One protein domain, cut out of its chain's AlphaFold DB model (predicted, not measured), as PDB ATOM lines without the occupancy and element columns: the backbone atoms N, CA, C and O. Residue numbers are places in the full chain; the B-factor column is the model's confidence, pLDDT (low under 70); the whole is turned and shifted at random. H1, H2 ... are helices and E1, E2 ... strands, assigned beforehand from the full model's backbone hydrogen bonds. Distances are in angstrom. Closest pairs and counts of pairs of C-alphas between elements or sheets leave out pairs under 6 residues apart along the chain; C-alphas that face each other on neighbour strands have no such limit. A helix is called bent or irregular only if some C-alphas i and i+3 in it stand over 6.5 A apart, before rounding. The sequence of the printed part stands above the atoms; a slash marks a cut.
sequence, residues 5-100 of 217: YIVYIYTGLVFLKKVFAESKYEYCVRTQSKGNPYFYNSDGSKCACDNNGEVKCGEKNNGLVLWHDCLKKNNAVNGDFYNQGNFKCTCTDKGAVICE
ATOM      1  N   TYR A   5     151.838 307.881 324.613       43.25
ATOM      2  CA  TYR A   5     151.049 307.021 323.739       43.25
ATOM      3  C   TYR A   5     149.835 307.811 323.264       43.25
ATOM      4  O   TYR A   5     149.160 308.441 324.076       43.25
ATOM      5  N   ILE A   6     149.567 307.783 321.960       49.38
ATOM      6  CA  ILE A   6     148.296 308.254 321.406       49.38
ATOM      7  C   ILE A   6     147.467 307.007 321.115       49.38
ATOM      8  O   ILE A   6     147.910 306.116 320.388       49.38
ATOM      9  N   VAL A   7     146.293 306.934 321.737       42.72
ATOM     10  CA  VAL A   7     145.346 305.831 321.582       42.72
ATOM     11  C   VAL A   7     144.339 306.221 320.508       42.72
ATOM     12  O   VAL A   7     143.621 307.205 320.667       42.72
ATOM     13  N   TYR A   8     144.280 305.446 319.427       50.25
ATOM     14  CA  TYR A   8     143.206 305.540 318.440       50.25
ATOM     15  C   TYR A   8     142.229 304.389 318.671       50.25
ATOM     16  O   TYR A   8     142.634 303.225 318.659       50.25
ATOM     17  N   ILE A   9     140.955 304.721 318.885       45.31
ATOM     18  CA  ILE A   9     139.861 303.750 318.946       45.31
ATOM     19  C   ILE A   9     139.076 303.901 317.647       45.31
ATOM     20  O   ILE A   9     138.351 304.876 317.468       45.31
ATOM     21  N   TYR A  10     139.241 302.949 316.735       44.34
ATOM     22  CA  TYR A  10     138.383 302.805 315.561       44.34
ATOM     23  C   TYR A  10     137.907 301.353 315.522       44.34
ATOM     24  O   TYR A  10     138.712 300.426 315.615       44.34
ATOM     25  N   THR A  11     136.585 301.166 315.460       48.28
ATOM     26  CA  THR A  11     135.928 299.861 315.236       48.28
ATOM     27  C   THR A  11     136.426 298.712 316.132       48.28
ATOM     28  O   THR A  11     136.698 297.619 315.649       48.28
ATOM     29  N   GLY A  12     136.583 298.950 317.440       49.84
ATOM     30  CA  GLY A  12     136.943 297.899 318.409       49.84
ATOM     31  C   GLY A  12     138.414 297.452 318.410       49.84
ATOM     32  O   GLY A  12     138.781 296.617 319.232       49.84
ATOM     33  N   LEU A  13     139.274 298.024 317.560       39.41
ATOM     34  CA  LEU A  13     140.721 297.799 317.575       39.41
ATOM     35  C   LEU A  13     141.437 298.993 318.219       39.41
ATOM     36  O   LEU A  13     141.335 300.129 317.756       39.41
ATOM     37  N   VAL A  14     142.177 298.724 319.298       45.69
ATOM     38  CA  VAL A  14     143.052 299.707 319.950       45.69
ATOM     39  C   VAL A  14     144.398 299.709 319.230       45.69
ATOM     40  O   VAL A  14     145.194 298.784 319.383       45.69
ATOM     41  N   PHE A  15     144.678 300.765 318.467       44.28
ATOM     42  CA  PHE A  15     146.000 300.976 317.875       44.28
ATOM     43  C   PHE A  15     146.848 301.856 318.800       44.28
ATOM     44  O   PHE A  15     146.617 303.060 318.928       44.28
ATOM     45  N   LEU A  16     147.859 301.257 319.436       42.47
ATOM     46  CA  LEU A  16     148.902 301.985 320.162       42.47
ATOM     47  C   LEU A  16     149.980 302.428 319.172       42.47
ATOM     48  O   LEU A  16     150.916 301.681 318.878       42.47
ATOM     49  N   LYS A  17     149.881 303.658 318.656       42.81
ATOM     50  CA  LYS A  17     150.983 304.241 317.886       42.81
ATOM     51  C   LYS A  17     152.012 304.796 318.869       42.81
ATOM     52  O   LYS A  17     151.731 305.720 319.632       42.81
ATOM     53  N   LYS A  18     153.211 304.210 318.868       41.72
ATOM     54  CA  LYS A  18     154.348 304.700 319.653       41.72
ATOM     55  C   LYS A  18     154.806 306.020 319.031       41.72
ATOM     56  O   LYS A  18     155.408 306.023 317.960       41.72
ATOM     57  N   VAL A  19     154.456 307.141 319.656       47.47
ATOM     58  CA  VAL A  19     154.901 308.464 319.211       47.47
ATOM     59  C   VAL A  19     156.216 308.750 319.919       47.47
ATOM     60  O   VAL A  19     156.252 308.970 321.129       47.47
ATOM     61  N   PHE A  20     157.317 308.669 319.176       51.88
ATOM     62  CA  PHE A  20     158.619 309.089 319.675       51.88
ATOM     63  C   PHE A  20     158.593 310.612 319.814       51.88
ATOM     64  O   PHE A  20     158.231 311.314 318.871       51.88
ATOM     65  N   ALA A  21     158.916 311.122 321.004       64.00
ATOM     66  CA  ALA A  21     159.194 312.541 321.157       64.00
ATOM     67  C   ALA A  21     160.465 312.834 320.350       64.00
ATOM     68  O   ALA A  21     161.548 312.420 320.755       64.00
ATOM     69  N   GLU A  22     160.288 313.467 319.191       72.25
ATOM     70  CA  GLU A  22     161.372 313.864 318.295       72.25
ATOM     71  C   GLU A  22     162.354 314.763 319.063       72.25
ATOM     72  O   GLU A  22     161.961 315.751 319.692       72.25
ATOM     73  N   SER A  23     163.630 314.392 319.063       80.25
ATOM     74  CA  SER A  23     164.698 315.207 319.642       80.25
ATOM     75  C   SER A  23     164.919 316.482 318.819       80.25
ATOM     76  O   SER A  23     164.607 316.538 317.630       80.25
ATOM     77  N   LYS A  24     165.504 317.524 319.429       83.81
ATOM     78  CA  LYS A  24     165.842 318.765 318.703       83.81
ATOM     79  C   LYS A  24     166.759 318.495 317.503       83.81
ATOM     80  O   LYS A  24     166.598 319.108 316.452       83.81
ATOM     81  N   TYR A  25     167.672 317.538 317.660       81.62
ATOM     82  CA  TYR A  25     168.511 317.020 316.587       81.62
ATOM     83  C   TYR A  25     167.683 316.401 315.450       81.62
ATOM     84  O   TYR A  25     167.808 316.836 314.309       81.62
ATOM     85  N   GLU A  26     166.806 315.434 315.751       80.25
ATOM     86  CA  GLU A  26     165.969 314.767 314.739       80.25
ATOM     87  C   GLU A  26     165.072 315.769 314.000       80.25
ATOM     88  O   GLU A  26     164.983 315.725 312.773       80.25
ATOM     89  N   TYR A  27     164.499 316.737 314.723       84.88
ATOM     90  CA  TYR A  27     163.721 317.826 314.134       84.88
ATOM     91  C   TYR A  27     164.561 318.663 313.160       84.88
ATOM     92  O   TYR A  27     164.118 318.964 312.046       84.88
ATOM     93  N   CYS A  28     165.786 319.029 313.547       86.44
ATOM     94  CA  CYS A  28     166.705 319.774 312.688       86.44
ATOM     95  C   CYS A  28     167.070 318.963 311.439       86.44
ATOM     96  O   CYS A  28     166.923 319.463 310.327       86.44
ATOM     97  N   VAL A  29     167.446 317.691 311.585       84.44
ATOM     98  CA  VAL A  29     167.796 316.820 310.451       84.44
ATOM     99  C   VAL A  29     166.613 316.638 309.498       84.44
ATOM    100  O   VAL A  29     166.745 316.689 308.273       84.44
ATOM    101  N   ARG A  30     165.403 316.470 310.028       88.12
ATOM    102  CA  ARG A  30     164.215 316.343 309.187       88.12
ATOM    103  C   ARG A  30     163.909 317.636 308.429       88.12
ATOM    104  O   ARG A  30     163.582 317.571 307.245       88.12
ATOM    105  N   THR A  31     163.991 318.792 309.091       88.81
ATOM    106  CA  THR A  31     163.564 320.083 308.516       88.81
ATOM    107  C   THR A  31     164.628 320.757 307.651       88.81
ATOM    108  O   THR A  31     164.284 321.321 306.617       88.81
ATOM    109  N   GLN A  32     165.903 320.674 308.031       88.50
ATOM    110  CA  GLN A  32     167.004 321.386 307.372       88.50
ATOM    111  C   GLN A  32     167.682 320.555 306.285       88.50
ATOM    112  O   GLN A  32     168.088 321.085 305.256       88.50
ATOM    113  N   SER A  33     167.785 319.240 306.481       79.69
ATOM    114  CA  SER A  33     168.588 318.370 305.615       79.69
ATOM    115  C   SER A  33     167.800 317.225 304.981       79.69
ATOM    116  O   SER A  33     168.383 316.315 304.384       79.69
ATOM    117  N   LYS A  34     166.463 317.274 305.067       84.19
ATOM    118  CA  LYS A  34     165.542 316.276 304.495       84.19
ATOM    119  C   LYS A  34     165.877 314.845 304.938       84.19
ATOM    120  O   LYS A  34     165.782 313.909 304.149       84.19
ATOM    121  N   GLY A  35     166.308 314.681 306.188       78.00
ATOM    122  CA  GLY A  35     166.695 313.383 306.742       78.00
ATOM    123  C   GLY A  35     168.175 313.024 306.576       78.00
ATOM    124  O   GLY A  35     168.594 311.985 307.080       78.00
ATOM    125  N   ASN A  36     168.988 313.853 305.910       79.81
ATOM    126  CA  ASN A  36     170.422 313.594 305.775       79.81
ATOM    127  C   ASN A  36     171.209 314.149 306.972       79.81
ATOM    128  O   ASN A  36     170.988 315.287 307.363       79.81
ATOM    129  N   PRO A  37     172.204 313.441 307.529       74.81
ATOM    130  CA  PRO A  37     173.039 313.993 308.603       74.81
ATOM    131  C   PRO A  37     173.814 315.252 308.185       74.81
ATOM    132  O   PRO A  37     174.215 316.043 309.035       74.81
ATOM    133  N   TYR A  38     174.004 315.440 306.874       83.12
ATOM    134  CA  TYR A  38     174.718 316.569 306.295       83.12
ATOM    135  C   TYR A  38     173.964 317.178 305.123       83.12
ATOM    136  O   TYR A  38     173.232 316.492 304.408       83.12
ATOM    137  N   PHE A  39     174.222 318.457 304.888       87.38
ATOM    138  CA  PHE A  39     173.746 319.201 303.730       87.38
ATOM    139  C   PHE A  39     174.732 320.320 303.387       87.38
ATOM    140  O   PHE A  39     175.697 320.541 304.116       87.38
ATOM    141  N   TYR A  40     174.508 321.007 302.274       86.25
ATOM    142  CA  TYR A  40     175.302 322.163 301.867       86.25
ATOM    143  C   TYR A  40     174.430 323.416 301.938       86.25
ATOM    144  O   TYR A  40     173.266 323.369 301.537       86.25
ATOM    145  N   ASN A  41     174.967 324.511 302.480       86.25
ATOM    146  CA  ASN A  41     174.292 325.809 302.424       86.25
ATOM    147  C   ASN A  41     174.457 326.460 301.034       86.25
ATOM    148  O   ASN A  41     175.103 325.904 300.144       86.25
ATOM    149  N   SER A  42     173.887 327.656 300.864       85.69
ATOM    150  CA  SER A  42     174.007 328.469 299.642       85.69
ATOM    151  C   SER A  42     175.451 328.739 299.224       85.69
ATOM    152  O   SER A  42     175.734 328.845 298.036       85.69
ATOM    153  N   ASP A  43     176.359 328.806 300.197       86.50
ATOM    154  CA  ASP A  43     177.763 329.165 299.994       86.50
ATOM    155  C   ASP A  43     178.641 327.928 299.726       86.50
ATOM    156  O   ASP A  43     179.866 328.018 299.713       86.50
ATOM    157  N   GLY A  44     178.037 326.743 299.574       84.19
ATOM    158  CA  GLY A  44     178.747 325.479 299.353       84.19
ATOM    159  C   GLY A  44     179.457 324.918 300.592       84.19
ATOM    160  O   GLY A  44     180.191 323.935 300.492       84.19
ATOM    161  N   SER A  45     179.236 325.491 301.777       85.50
ATOM    162  CA  SER A  45     179.782 324.979 303.037       85.50
ATOM    163  C   SER A  45     179.009 323.750 303.516       85.50
ATOM    164  O   SER A  45     177.778 323.753 303.552       85.50
ATOM    165  N   LYS A  46     179.731 322.704 303.944       86.12
ATOM    166  CA  LYS A  46     179.128 321.494 304.528       86.12
ATOM    167  C   LYS A  46     178.581 321.793 305.928       86.12
ATOM    168  O   LYS A  46     179.323 322.236 306.808       86.12
ATOM    169  N   CYS A  47     177.306 321.499 306.141       86.94
ATOM    170  CA  CYS A  47     176.557 321.759 307.365       86.94
ATOM    171  C   CYS A  47     176.020 320.470 308.006       86.94
ATOM    172  O   CYS A  47     175.773 319.488 307.304       86.94
ATOM    173  N   ALA A  48     175.841 320.469 309.329       86.81
ATOM    174  CA  ALA A  48     175.161 319.421 310.095       86.81
ATOM    175  C   ALA A  48     174.394 320.033 311.275       86.81
ATOM    176  O   ALA A  48     174.642 321.176 311.665       86.81
ATOM    177  N   CYS A  49     173.467 319.259 311.835       85.12
ATOM    178  CA  CYS A  49     172.723 319.620 313.037       85.12
ATOM    179  C   CYS A  49     173.442 319.101 314.285       85.12
ATOM    180  O   CYS A  49     173.852 317.943 314.315       85.12
ATOM    181  N   ASP A  50     173.549 319.918 315.329       82.44
ATOM    182  CA  ASP A  50     174.020 319.465 316.639       82.44
ATOM    183  C   ASP A  50     172.888 318.892 317.517       82.44
ATOM    184  O   ASP A  50     171.707 318.896 317.154       82.44
ATOM    185  N   ASN A  51     173.243 318.399 318.709       79.00
ATOM    186  CA  ASN A  51     172.287 317.820 319.663       79.00
ATOM    187  C   ASN A  51     171.246 318.828 320.193       79.00
ATOM    188  O   ASN A  51     170.194 318.422 320.693       79.00
ATOM    189  N   ASN A  52     171.513 320.131 320.073       83.62
ATOM    190  CA  ASN A  52     170.580 321.193 320.436       83.62
ATOM    191  C   ASN A  52     169.638 321.563 319.282       83.62
ATOM    192  O   ASN A  52     168.719 322.355 319.491       83.62
ATOM    193  N   GLY A  53     169.816 320.956 318.105       84.25
ATOM    194  CA  GLY A  53     169.055 321.255 316.896       84.25
ATOM    195  C   GLY A  53     169.552 322.496 316.158       84.25
ATOM    196  O   GLY A  53     168.803 323.054 315.360       84.25
ATOM    197  N   GLU A  54     170.780 322.948 316.418       87.81
ATOM    198  CA  GLU A  54     171.373 324.081 315.711       87.81
ATOM    199  C   GLU A  54     172.175 323.616 314.495       87.81
ATOM    200  O   GLU A  54     172.923 322.639 314.551       87.81
ATOM    201  N   VAL A  55     172.062 324.360 313.393       88.00
ATOM    202  CA  VAL A  55     172.865 324.134 312.189       88.00
ATOM    203  C   VAL A  55     174.264 324.718 312.386       88.00
ATOM    204  O   VAL A  55     174.420 325.912 312.655       88.00
ATOM    205  N   LYS A  56     175.297 323.897 312.196       87.81
ATOM    206  CA  LYS A  56     176.702 324.316 312.141       87.81
ATOM    207  C   LYS A  56     177.242 324.058 310.740       87.81
ATOM    208  O   LYS A  56     177.034 322.977 310.202       87.81
ATOM    209  N   CYS A  57     177.956 325.027 310.167       87.19
ATOM    210  CA  CYS A  57     178.516 324.961 308.813       87.19
ATOM    211  C   CYS A  57     180.019 325.266 308.804       87.19
ATOM    212  O   CYS A  57     180.513 325.989 309.674       87.19
ATOM    213  N   GLY A  58     180.728 324.744 307.800       83.31
ATOM    214  CA  GLY A  58     182.161 324.993 307.612       83.31
ATOM    215  C   GLY A  58     182.996 324.404 308.750       83.31
ATOM    216  O   GLY A  58     182.677 323.337 309.271       83.31
ATOM    217  N   GLU A  59     184.040 325.112 309.187       78.12
ATOM    218  CA  GLU A  59     184.948 324.635 310.246       78.12
ATOM    219  C   GLU A  59     184.232 324.309 311.564       78.12
ATOM    220  O   GLU A  59     184.595 323.359 312.258       78.12
ATOM    221  N   LYS A  60     183.148 325.035 311.871       75.12
ATOM    222  CA  LYS A  60     182.322 324.829 313.075       75.12
ATOM    223  C   LYS A  60     181.602 323.475 313.086       75.12
ATOM    224  O   LYS A  60     181.035 323.102 314.108       75.12
ATOM    225  N   ASN A  61     181.601 322.760 311.962       76.25
ATOM    226  CA  ASN A  61     180.942 321.474 311.782       76.25
ATOM    227  C   ASN A  61     181.918 320.284 311.723       76.25
ATOM    228  O   ASN A  61     181.480 319.137 311.717       76.25
ATOM    229  N   ASN A  62     183.235 320.511 311.689       75.56
ATOM    230  CA  ASN A  62     184.196 319.421 311.470       75.56
ATOM    231  C   ASN A  62     184.061 318.294 312.508       75.56
ATOM    232  O   ASN A  62     184.069 317.123 312.139       75.56
ATOM    233  N   GLY A  63     183.853 318.629 313.785       77.19
ATOM    234  CA  GLY A  63     183.627 317.622 314.827       77.19
ATOM    235  C   GLY A  63     182.304 316.858 314.674       77.19
ATOM    236  O   GLY A  63     182.266 315.633 314.742       77.19
ATOM    237  N   LEU A  64     181.216 317.563 314.364       78.31
ATOM    238  CA  LEU A  64     179.899 316.956 314.137       78.31
ATOM    239  C   LEU A  64     179.907 315.992 312.946       78.31
ATOM    240  O   LEU A  64     179.319 314.915 313.026       78.31
ATOM    241  N   VAL A  65     180.617 316.338 311.869       80.06
ATOM    242  CA  VAL A  65     180.818 315.444 310.720       80.06
ATOM    243  C   VAL A  65     181.550 314.175 311.133       80.06
ATOM    244  O   VAL A  65     181.080 313.074 310.868       80.06
ATOM    245  N   LEU A  66     182.669 314.305 311.840       83.44
ATOM    246  CA  LEU A  66     183.428 313.139 312.289       83.44
ATOM    247  C   LEU A  66     182.611 312.261 313.251       83.44
ATOM    248  O   LEU A  66     182.638 311.033 313.151       83.44
ATOM    249  N   TRP A  67     181.844 312.878 314.150       82.88
ATOM    250  CA  TRP A  67     180.948 312.174 315.061       82.88
ATOM    251  C   TRP A  67     179.879 311.381 314.304       82.88
ATOM    252  O   TRP A  67     179.749 310.177 314.521       82.88
ATOM    253  N   HIS A  68     179.160 312.005 313.369       82.06
ATOM    254  CA  HIS A  68     178.119 311.346 312.576       82.06
ATOM    255  C   HIS A  68     178.656 310.218 311.687       82.06
ATOM    256  O   HIS A  68     178.014 309.168 311.582       82.06
ATOM    257  N   ASP A  69     179.840 310.386 311.094       85.88
ATOM    258  CA  ASP A  69     180.501 309.325 310.333       85.88
ATOM    259  C   ASP A  69     180.828 308.128 311.241       85.88
ATOM    260  O   ASP A  69     180.587 306.976 310.861       85.88
ATOM    261  N   CYS A  70     181.283 308.386 312.473       88.81
ATOM    262  CA  CYS A  70     181.467 307.349 313.486       88.81
ATOM    263  C   CYS A  70     180.146 306.647 313.831       88.81
ATOM    264  O   CYS A  70     180.114 305.413 313.853       88.81
ATOM    265  N   LEU A  71     179.050 307.390 314.040       88.06
ATOM    266  CA  LEU A  71     177.746 306.787 314.338       88.06
ATOM    267  C   LEU A  71     177.300 305.847 313.222       88.06
ATOM    268  O   LEU A  71     176.930 304.705 313.486       88.06
ATOM    269  N   LYS A  72     177.370 306.316 311.971       86.50
ATOM    270  CA  LYS A  72     176.942 305.552 310.796       86.50
ATOM    271  C   LYS A  72     177.784 304.294 310.615       86.50
ATOM    272  O   LYS A  72     177.231 303.220 310.393       86.50
ATOM    273  N   LYS A  73     179.109 304.414 310.735       91.44
ATOM    274  CA  LYS A  73     180.043 303.287 310.600       91.44
ATOM    275  C   LYS A  73     179.795 302.197 311.645       91.44
ATOM    276  O   LYS A  73     179.951 301.022 311.336       91.44
ATOM    277  N   ASN A  74     179.425 302.588 312.863       87.75
ATOM    278  CA  ASN A  74     179.270 301.672 313.993       87.75
ATOM    279  C   ASN A  74     177.807 301.337 314.327       87.75
ATOM    280  O   ASN A  74     177.558 300.649 315.313       87.75
ATOM    281  N   ASN A  75     176.846 301.820 313.529       88.00
ATOM    282  CA  ASN A  75     175.409 301.719 313.805       88.00
ATOM    283  C   ASN A  75     175.047 302.175 315.237       88.00
ATOM    284  O   ASN A  75     174.285 301.521 315.950       88.00
ATOM    285  N   ALA A  76     175.666 303.271 315.681       85.44
ATOM    286  CA  ALA A  76     175.521 303.779 317.037       85.44
ATOM    287  C   ALA A  76     174.233 304.587 317.211       85.44
ATOM    288  O   ALA A  76     173.815 305.334 316.326       85.44
ATOM    289  N   VAL A  77     173.637 304.479 318.397       78.69
ATOM    290  CA  VAL A  77     172.422 305.197 318.789       78.69
ATOM    291  C   VAL A  77     172.791 306.184 319.889       78.69
ATOM    292  O   VAL A  77     173.292 305.790 320.939       78.69
ATOM    293  N   ASN A  78     172.542 307.478 319.663       75.38
ATOM    294  CA  ASN A  78     172.877 308.561 320.602       75.38
ATOM    295  C   ASN A  78     174.354 308.578 321.047       75.38
ATOM    296  O   ASN A  78     174.650 308.874 322.200       75.38
ATOM    297  N   GLY A  79     175.283 308.240 320.151       81.38
ATOM    298  CA  GLY A  79     176.711 308.172 320.477       81.38
ATOM    299  C   GLY A  79     177.194 306.799 320.921       81.38
ATOM    300  O   GLY A  79     178.378 306.531 320.764       81.38
ATOM    301  N   ASP A  80     176.310 305.922 321.394       87.69
ATOM    302  CA  ASP A  80     176.682 304.647 322.006       87.69
ATOM    303  C   ASP A  80     176.413 303.447 321.085       87.69
ATOM    304  O   ASP A  80     175.417 303.393 320.361       87.69
ATOM    305  N   PHE A  81     177.280 302.440 321.157       93.25
ATOM    306  CA  PHE A  81     177.102 301.143 320.506       93.25
ATOM    307  C   PHE A  81     177.797 300.024 321.287       93.25
ATOM    308  O   PHE A  81     178.502 300.271 322.265       93.25
ATOM    309  N   TYR A  82     177.597 298.781 320.851       94.12
ATOM    310  CA  TYR A  82     178.312 297.618 321.370       94.12
ATOM    311  C   TYR A  82     179.109 296.968 320.249       94.12
ATOM    312  O   TYR A  82     178.582 296.743 319.159       94.12
ATOM    313  N   ASN A  83     180.378 296.666 320.509       91.12
ATOM    314  CA  ASN A  83     181.199 295.929 319.553       91.12
ATOM    315  C   ASN A  83     180.914 294.412 319.613       91.12
ATOM    316  O   ASN A  83     180.124 293.933 320.428       91.12
ATOM    317  N   GLN A  84     181.611 293.633 318.780       88.56
ATOM    318  CA  GLN A  84     181.474 292.169 318.733       88.56
ATOM    319  C   GLN A  84     181.812 291.467 320.062       88.56
ATOM    320  O   GLN A  84     181.263 290.410 320.352       88.56
ATOM    321  N   GLY A  85     182.673 292.059 320.897       89.62
ATOM    322  CA  GLY A  85     183.012 291.550 322.232       89.62
ATOM    323  C   GLY A  85     182.020 291.957 323.330       89.62
ATOM    324  O   GLY A  85     182.279 291.725 324.516       89.62
ATOM    325  N   ASN A  86     180.893 292.577 322.957       92.19
ATOM    326  CA  ASN A  86     179.916 293.160 323.874       92.19
ATOM    327  C   ASN A  86     180.535 294.224 324.800       92.19
ATOM    328  O   ASN A  86     180.113 294.370 325.947       92.19
ATOM    329  N   PHE A  87     181.554 294.945 324.326       93.12
ATOM    330  CA  PHE A  87     182.061 296.135 325.004       93.12
ATOM    331  C   PHE A  87     181.213 297.329 324.598       93.12
ATOM    332  O   PHE A  87     180.960 297.529 323.405       93.12
ATOM    333  N   LYS A  88     180.786 298.118 325.584       94.00
ATOM    334  CA  LYS A  88     180.151 299.407 325.331       94.00
ATOM    335  C   LYS A  88     181.190 300.365 324.751       94.00
ATOM    336  O   LYS A  88     182.254 300.547 325.335       94.00
ATOM    337  N   CYS A  89     180.866 300.988 323.628       94.31
ATOM    338  CA  CYS A  89     181.698 301.980 322.969       94.31
ATOM    339  C   CYS A  89     180.906 303.258 322.702       94.31
ATOM    340  O   CYS A  89     179.690 303.211 322.514       94.31
ATOM    341  N   THR A  90     181.609 304.386 322.646       93.25
ATOM    342  CA  THR A  90     181.039 305.708 322.396       93.25
ATOM    343  C   THR A  90     181.838 306.430 321.308       93.25
ATOM    344  O   THR A  90     183.070 306.405 321.303       93.25
ATOM    345  N   CYS A  91     181.132 307.079 320.384       88.88
ATOM    346  CA  CYS A  91     181.705 307.991 319.396       88.88
ATOM    347  C   CYS A  91     181.949 309.371 320.019       88.88
ATOM    348  O   CYS A  91     181.019 309.990 320.539       88.88
ATOM    349  N   THR A  92     183.178 309.876 319.928       85.50
ATOM    350  CA  THR A  92     183.536 311.226 320.381       85.50
ATOM    351  C   THR A  92     183.190 312.283 319.338       85.50
ATOM    352  O   THR A  92     183.025 311.989 318.154       85.50
ATOM    353  N   ASP A  93     183.164 313.541 319.764       79.88
ATOM    354  CA  ASP A  93     183.049 314.731 318.915       79.88
ATOM    355  C   ASP A  93     184.155 314.856 317.852       79.88
ATOM    356  O   ASP A  93     184.046 315.666 316.943       79.88
ATOM    357  N   LYS A  94     185.223 314.057 317.939       82.44
ATOM    358  CA  LYS A  94     186.293 313.967 316.934       82.44
ATOM    359  C   LYS A  94     186.172 312.724 316.046       82.44
ATOM    360  O   LYS A  94     187.111 312.395 315.327       82.44
ATOM    361  N   GLY A  95     185.053 312.003 316.126       81.69
ATOM    362  CA  GLY A  95     184.815 310.752 315.399       81.69
ATOM    363  C   GLY A  95     185.671 309.575 315.861       81.69
ATOM    364  O   GLY A  95     185.729 308.554 315.174       81.69
ATOM    365  N   ALA A  96     186.339 309.693 317.011       87.38
ATOM    366  CA  ALA A  96     187.067 308.581 317.601       87.38
ATOM    367  C   ALA A  96     186.093 307.640 318.319       87.38
ATOM    368  O   ALA A  96     185.068 308.070 318.845       87.38
ATOM    369  N   VAL A  97     186.438 306.357 318.371       92.75
ATOM    370  CA  VAL A  97     185.722 305.361 319.170       92.75
ATOM    371  C   VAL A  97     186.485 305.160 320.470       92.75
ATOM    372  O   VAL A  97     187.666 304.813 320.441       92.75
ATOM    373  N   ILE A  98     185.805 305.330 321.599       91.25
ATOM    374  CA  ILE A  98     186.313 304.935 322.915       91.25
ATOM    375  C   ILE A  98     185.448 303.785 323.405       91.25
ATOM    376  O   ILE A  98     184.230 303.919 323.470       91.25
ATOM    377  N   CYS A  99     186.068 302.658 323.730       91.56
ATOM    378  CA  CYS A  99     185.380 301.501 324.286       91.56
ATOM    379  C   CYS A  99     185.743 301.327 325.752       91.56
ATOM    380  O   CYS A  99     186.861 301.640 326.162       91.56
ATOM    381  N   GLU A 100     184.802 300.786 326.514       91.88
ATOM    382  CA  GLU A 100     185.066 300.340 327.869       91.88
ATOM    383  C   GLU A 100     186.152 299.247 327.864       91.88
ATOM    384  O   GLU A 100     186.295 298.485 326.900       91.88
TER     385      GLU A 100
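This is residues 5 to 100 of the 217 residues of an uncharacterized protein of Smittium simulii (UniProt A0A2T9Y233). Two small three-stranded sheets, E3 E4 E5 and E6 E7 E8, pack on different stretches of one kinked helix, H2, while the shorter helix H1 covers the other face of the first sheet. A two-stranded hairpin, E1 and E2, forms an arm reaching away from this body, and its residues 9 to 14 stick out. The printed part has 96 residues, with two named helices and eight named strands in the order E1 E2 H1 E3 E4 E5 H2 E6 E7 E8; the three sheets are antiparallel and the class is mixed, helices and strands. The whole is loose, with a radius of gyration of the C-alphas of 17.3 A, and flat, spanning 55 by 44 by 18 A.

E3, residues 38 to 40, E4, residues 46 to 49, and E5, residues 55 to 57, form a meander, each strand the antiparallel neighbour of the one before. N 47 and O 39 are 2.8 A apart, and N 56 and O 48 2.8 A, within hydrogen-bond range. H2, residues 58 to 74, is on this sheet at a height of 9.1 A, over E4 and E5; the closest C-alphas of H2 and E4 are those of Gly 58 and Lys 46, 5.6 A apart. H1, residues 24 to 32, is on the opposite face, over E4 at a height of 7.5 A, which gives three layers, helices on both faces of a sheet; the closest C-alphas of H1 and E4, Cys 28 and Cys 49, are 6.0 A apart. H1 and H2 are apart. E6, residues 80 to 82, E7, residues 88 to 91, and E8, residues 97 to 99, form a second meander, with N 89 and O 81 at 2.8 A and N 90 and O 98 at 2.8 A. H2 is on one face of it, two layers, over E7 at a height of 7.8 A, and runs along the strands at 1 degrees to E7 on the local plane; the closest C-alphas of H2 and E7, Cys 70 and Cys 91, are 5.9 A apart. E1, residues 5 to 10, and E2, residues 13 to 19, are a hairpin, with N 13 and O 10 at 3.1 A. Every O i to N i+4 pair of H1 is within hydrogen-bond range, and 10 of 13 in H2.

H2 is 24.4 A long, with a kink of 30 degrees near residue 65, and is irregular: C-alphas 60 and 63 are 7.5 A apart. E2 measures 17.8 A, E1 15.7 A and H1 11.7 A. C-alpha 5 begins E1 at (151.049, 307.021, 323.739), C-alpha 58 begins H2 at (182.161, 324.993, 307.612), and C-alpha 99 ends E8 at (185.380, 301.501, 324.286).

The two C-alphas farthest apart, Gly 12 and Glu 59, are 55.6 A apart. The printed part has no cut, and the links between named elements are tight. The mean pLDDT of the printed part is 78.3; residues 5 to 21 are under 70.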